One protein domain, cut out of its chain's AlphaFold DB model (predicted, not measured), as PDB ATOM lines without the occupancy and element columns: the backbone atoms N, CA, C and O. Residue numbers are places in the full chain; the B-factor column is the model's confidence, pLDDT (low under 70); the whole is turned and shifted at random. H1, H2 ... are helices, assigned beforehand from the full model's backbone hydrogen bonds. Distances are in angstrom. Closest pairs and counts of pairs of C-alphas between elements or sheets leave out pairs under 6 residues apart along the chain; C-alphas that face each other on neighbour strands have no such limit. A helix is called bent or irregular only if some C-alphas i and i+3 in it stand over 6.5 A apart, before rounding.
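Overview. This is residues 92 to 133 of the 262 residues of an uncharacterized protein of Petromyces alliaceus (UniProt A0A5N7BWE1). Picture an open, flat hook: the short helix H1 makes one side, a long link of 11 residues makes the turn, and the long helix H2 folds back as the other side. The space between the two helices is empty, and they do not pack on each other. The printed part has 42 residues with two named helices, H1 then H2, and no named strand; the class is all helix. It is loose, with a radius of gyration of the C-alphas of 13.0 A, and the C-alphas span 37 by 22 by 11 A.

Arrangement. Start at Glu 92, where H1, residues 92 to 99, opens the printed part. After Thr 99 comes a long link, and at Ala 111 you reach H2, residues 111 to 130. H1 and H2 are apart, with no C-alpha of the one within 8 A of the other. In both helices every O i to N i+4 pair is within hydrogen-bond range. Look along residues 92 to 104, of which 92 to 99 belong to H1, and along residues 116 to 133, of which 116 to 130 belong to H2: both stretches stand free.

Along the chain. Find C-alpha 92 at (47.630, 44.834, -13.146); from there H1 runs to C-alpha 99 at (46.111, 52.440, -20.758), and y grows while z falls. Then find C-alpha 111 at (52.277, 47.922, -41.140); from there H2, 27.5 A from first to last C-alpha, runs to C-alpha 130 at (42.465, 29.674, -23.096), and y falls while z grows. Neither helix is bent.

Size, cuts and confidence. The C-alphas of Ser 108 and Arg 132, the two farthest apart, are 37.2 A from each other. The printed part has no cut. The mean pLDDT of the printed part is 79.1, and residues 98 to 106 are under 70.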
ATOM      1  N   GLU A  92      46.744  43.694 -12.923       81.69
ATOM      2  CA  GLU A  92      47.630  44.834 -13.146       81.69
ATOM      3  C   GLU A  92      48.105  44.871 -14.598       81.69
ATOM      4  O   GLU A  92      48.061  45.928 -15.223       81.69
ATOM      5  N   GLU A  93      48.487  43.721 -15.162       81.88
ATOM      6  CA  GLU A  93      48.870  43.603 -16.571       81.88
ATOM      7  C   GLU A  93      47.697  43.974 -17.491       81.88
ATOM      8  O   GLU A  93      47.852  44.773 -18.418       81.88
ATOM      9  N   ARG A  94      46.494  43.477 -17.177       80.44
ATOM     10  CA  ARG A  94      45.253  43.834 -17.881       80.44
ATOM     11  C   ARG A  94      44.964  45.336 -17.810       80.44
ATOM     12  O   ARG A  94      44.578  45.939 -18.811       80.44
ATOM     13  N   SER A  95      45.132  45.937 -16.635       78.12
ATOM     14  CA  SER A  95      44.875  47.363 -16.406       78.12
ATOM     15  C   SER A  95      45.895  48.243 -17.124       78.12
ATOM     16  O   SER A  95      45.511  49.219 -17.762       78.12
ATOM     17  N   ALA A  96      47.175  47.870 -17.090       74.69
ATOM     18  CA  ALA A  96      48.227  48.551 -17.835       74.69
ATOM     19  C   ALA A  96      47.957  48.485 -19.344       74.69
ATOM     20  O   ALA A  96      48.005  49.513 -20.017       74.69
ATOM     21  N   ALA A  97      47.565  47.320 -19.869       73.00
ATOM     22  CA  ALA A  97      47.206  47.155 -21.275       73.00
ATOM     23  C   ALA A  97      46.067  48.087 -21.728       73.00
ATOM     24  O   ALA A  97      46.126  48.630 -22.827       73.00
ATOM     25  N   ALA A  98      45.068  48.327 -20.874       67.81
ATOM     26  CA  ALA A  98      43.960  49.240 -21.166       67.81
ATOM     27  C   ALA A  98      44.380  50.723 -21.239       67.81
ATOM     28  O   ALA A  98      43.633  51.541 -21.777       67.81
ATOM     29  N   THR A  99      45.552  51.077 -20.698       62.25
ATOM     30  CA  THR A  99      46.111  52.440 -20.758       62.25
ATOM     31  C   THR A  99      47.021  52.673 -21.956       62.25
ATOM     32  O   THR A  99      47.327  53.826 -22.259       62.25
ATOM     33  N   TYR A 100      47.422  51.613 -22.668       57.03
ATOM     34  CA  TYR A 100      48.135  51.789 -23.924       57.03
ATOM     35  C   TYR A 100      47.154  52.314 -24.972       57.03
ATOM     36  O   TYR A 100      46.132  51.668 -25.231       57.03
ATOM     37  N   PRO A 101      47.431  53.477 -25.585       52.25
ATOM     38  CA  PRO A 101      46.600  53.957 -26.669       52.25
ATOM     39  C   PRO A 101      46.589  52.895 -27.770       52.25
ATOM     40  O   PRO A 101      47.640  52.407 -28.189       52.25
ATOM     41  N   SER A 102      45.394  52.522 -28.233       53.81
ATOM     42  CA  SER A 102      45.260  51.826 -29.511       53.81
ATOM     43  C   SER A 102      45.771  52.781 -30.581       53.81
ATOM     44  O   SER A 102      45.041  53.672 -31.016       53.81
ATOM     45  N   LEU A 103      47.054  52.652 -30.929       52.19
ATOM     46  CA  LEU A 103      47.659  53.409 -32.014       52.19
ATOM     47  C   LEU A 103      46.870  53.065 -33.273       52.19
ATOM     48  O   LEU A 103      46.857  51.928 -33.751       52.19
ATOM     49  N   SER A 104      46.089  54.043 -33.704       52.81
ATOM     50  CA  SER A 104      45.153  53.901 -34.797       52.81
ATOM     51  C   SER A 104      45.932  54.084 -36.088       52.81
ATOM     52  O   SER A 104      46.274  55.200 -36.431       52.81
ATOM     53  N   GLY A 105      46.188  52.982 -36.794       59.19
ATOM     54  CA  GLY A 105      46.485  53.011 -38.225       59.19
ATOM     55  C   GLY A 105      47.878  53.499 -38.625       59.19
ATOM     56  O   GLY A 105      47.998  54.504 -39.308       59.19
ATOM     57  N   ASN A 106      48.913  52.702 -38.349       65.25
ATOM     58  CA  ASN A 106      50.192  52.855 -39.045       65.25
ATOM     59  C   ASN A 106      49.985  52.617 -40.558       65.25
ATOM     60  O   ASN A 106      49.619  51.512 -40.966       65.25
ATOM     61  N   ALA A 107      50.199  53.648 -41.377       70.31
ATOM     62  CA  ALA A 107      50.019  53.604 -42.831       70.31
ATOM     63  C   ALA A 107      51.292  53.210 -43.610       70.31
ATOM     64  O   ALA A 107      51.284  53.226 -44.843       70.31
ATOM     65  N   SER A 108      52.386  52.865 -42.922       78.00
ATOM     66  CA  SER A 108      53.608  52.364 -43.558       78.00
ATOM     67  C   SER A 108      53.345  51.067 -44.327       78.00
ATOM     68  O   SER A 108      52.541  50.221 -43.933       78.00
ATOM     69  N   ASP A 109      54.103  50.868 -45.399       84.06
ATOM     70  CA  ASP A 109      54.180  49.621 -46.158       84.06
ATOM     71  C   ASP A 109      54.510  48.386 -45.297       84.06
ATOM     72  O   ASP A 109      54.066  47.280 -45.620       84.06
ATOM     73  N   VAL A 110      55.204  48.546 -44.162       84.88
ATOM     74  CA  VAL A 110      55.475  47.435 -43.229       84.88
ATOM     75  C   VAL A 110      54.333  47.149 -42.250       84.88
ATOM     76  O   VAL A 110      54.348  46.110 -41.584       84.88
ATOM     77  N   ALA A 111      53.324  48.020 -42.155       83.50
ATOM     78  CA  ALA A 111      52.277  47.922 -41.140       83.50
ATOM     79  C   ALA A 111      51.478  46.619 -41.235       83.50
ATOM     80  O   ALA A 111      51.187  46.001 -40.214       83.50
ATOM     81  N   LEU A 112      51.182  46.137 -42.449       84.25
ATOM     82  CA  LEU A 112      50.501  44.852 -42.642       84.25
ATOM     83  C   LEU A 112      51.326  43.674 -42.103       84.25
ATOM     84  O   LEU A 112      50.779  42.781 -41.453       84.25
ATOM     85  N   GLY A 113      52.640  43.681 -42.346       87.81
ATOM     86  CA  GLY A 113      53.561  42.664 -41.838       87.81
ATOM     87  C   GLY A 113      53.617  42.672 -40.312       87.81
ATOM     88  O   GLY A 113      53.422  41.630 -39.681       87.81
ATOM     89  N   THR A 114      53.789  43.859 -39.726       85.62
ATOM     90  CA  THR A 114      53.784  44.072 -38.274       85.62
ATOM     91  C   THR A 114      52.463  43.629 -37.651       85.62
ATOM     92  O   THR A 114      52.466  42.821 -36.726       85.62
ATOM     93  N   ASN A 115      51.324  44.058 -38.199       84.31
ATOM     94  CA  ASN A 115      49.997  43.693 -37.703       84.31
ATOM     95  C   ASN A 115      49.762  42.182 -37.764       84.31
ATOM     96  O   ASN A 115      49.232  41.612 -36.811       84.31
ATOM     97  N   ASN A 116      50.179  41.512 -38.841       86.50
ATOM     98  CA  ASN A 116      50.060  40.059 -38.962       86.50
ATOM     99  C   ASN A 116      50.903  39.328 -37.904       86.50
ATOM    100  O   ASN A 116      50.396  38.422 -37.243       86.50
ATOM    101  N   VAL A 117      52.166  39.718 -37.703       89.56
ATOM    102  CA  VAL A 117      53.033  39.095 -36.686       89.56
ATOM    103  C   VAL A 117      52.497  39.358 -35.278       89.56
ATOM    104  O   VAL A 117      52.321  38.407 -34.517       89.56
ATOM    105  N   THR A 118      52.159  40.604 -34.950       85.38
ATOM    106  CA  THR A 118      51.596  40.976 -33.643       85.38
ATOM    107  C   THR A 118      50.285  40.239 -33.372       85.38
ATOM    108  O   THR A 118      50.119  39.664 -32.297       85.38
ATOM    109  N   SER A 119      49.391  40.150 -34.362       85.75
ATOM    110  CA  SER A 119      48.129  39.404 -34.237       85.75
ATOM    111  C   SER A 119      48.361  37.910 -34.001       85.75
ATOM    112  O   SER A 119      47.651  37.298 -33.207       85.75
ATOM    113  N   ARG A 120      49.367  37.305 -34.649       90.12
ATOM    114  CA  ARG A 120      49.731  35.894 -34.426       90.12
ATOM    115  C   ARG A 120      50.287  35.659 -33.028       90.12
ATOM    116  O   ARG A 120      49.901  34.686 -32.386       90.12
ATOM    117  N   VAL A 121      51.170  36.535 -32.552       89.06
ATOM    118  CA  VAL A 121      51.703  36.459 -31.184       89.06
ATOM    119  C   VAL A 121      50.559  36.566 -30.181       89.06
ATOM    120  O   VAL A 121      50.430  35.712 -29.308       89.06
ATOM    121  N   PHE A 122      49.673  37.542 -30.364       85.19
ATOM    122  CA  PHE A 122      48.501  37.726 -29.517       85.19
ATOM    123  C   PHE A 122      47.577  36.498 -29.519       85.19
ATOM    124  O   PHE A 122      47.183  36.013 -28.457       85.19
ATOM    125  N   ALA A 123      47.291  35.935 -30.696       88.31
ATOM    126  CA  ALA A 123      46.496  34.717 -30.827       88.31
ATOM    127  C   ALA A 123      47.145  33.518 -30.115       88.31
ATOM    128  O   ALA A 123      46.443  32.750 -29.461       88.31
ATOM    129  N   ASN A 124      48.472  33.376 -30.183       91.38
ATOM    130  CA  ASN A 124      49.203  32.310 -29.496       91.38
ATOM    131  C   ASN A 124      49.160  32.465 -27.971       91.38
ATOM    132  O   ASN A 124      48.973  31.469 -27.275       91.38
ATOM    133  N   ILE A 125      49.285  33.689 -27.447       88.00
ATOM    134  CA  ILE A 125      49.151  33.964 -26.005       88.00
ATOM    135  C   ILE A 125      47.731  33.617 -25.540       88.00
ATOM    136  O   ILE A 125      47.553  32.904 -24.547       88.00
ATOM    137  N   CYS A 126      46.711  34.044 -26.293       86.62
ATOM    138  CA  CYS A 126      45.322  33.681 -26.017       86.62
ATOM    139  C   CYS A 126      45.125  32.162 -26.055       86.62
ATOM    140  O   CYS A 126      44.509  31.596 -25.160       86.62
ATOM    141  N   TYR A 127      45.674  31.474 -27.057       90.75
ATOM    142  CA  TYR A 127      45.552  30.024 -27.167       90.75
ATOM    143  C   TYR A 127      46.236  29.304 -26.000       90.75
ATOM    144  O   TYR A 127      45.631  28.429 -25.386       90.75
ATOM    145  N   ALA A 128      47.456  29.698 -25.638       90.31
ATOM    146  CA  ALA A 128      48.191  29.095 -24.527       90.31
ATOM    147  C   ALA A 128      47.446  29.222 -23.187       90.31
ATOM    148  O   ALA A 128      47.510  28.315 -22.361       90.31
ATOM    149  N   THR A 129      46.715  30.321 -22.989       86.12
ATOM    150  CA  THR A 129      45.965  30.598 -21.754       86.12
ATOM    151  C   THR A 129      44.528  30.064 -21.775       86.12
ATOM    152  O   THR A 129      43.980  29.756 -20.718       86.12
ATOM    153  N   GLN A 130      43.908  29.926 -22.952       87.25
ATOM    154  CA  GLN A 130      42.465  29.674 -23.096       87.25
ATOM    155  C   GLN A 130      42.104  28.428 -23.921       87.25
ATOM    156  O   GLN A 130      40.917  28.185 -24.136       87.25
ATOM    157  N   ASN A 131      43.062  27.605 -24.370       89.62
ATOM    158  CA  ASN A 131      42.792  26.454 -25.253       89.62
ATOM    159  C   ASN A 131      41.710  25.488 -24.734       89.62
ATOM    160  O   ASN A 131      40.965  24.919 -25.527       89.62
ATOM    161  N   ARG A 132      41.588  25.321 -23.415       88.12
ATOM    162  CA  ARG A 132      40.662  24.363 -22.803       88.12
ATOM    163  C   ARG A 132      39.201  24.808 -22.873       88.12
ATOM    164  O   ARG A 132      38.316  23.961 -22.917       88.12
ATOM    165  N   THR A 133      38.939  26.114 -22.829       87.56
ATOM    166  CA  THR A 133      37.577  26.659 -22.665       87.56
ATOM    167  C   THR A 133      37.182  27.695 -23.710       87.56
ATOM    168  O   THR A 133      35.988  27.907 -23.914       87.56
TER     169      THR A 133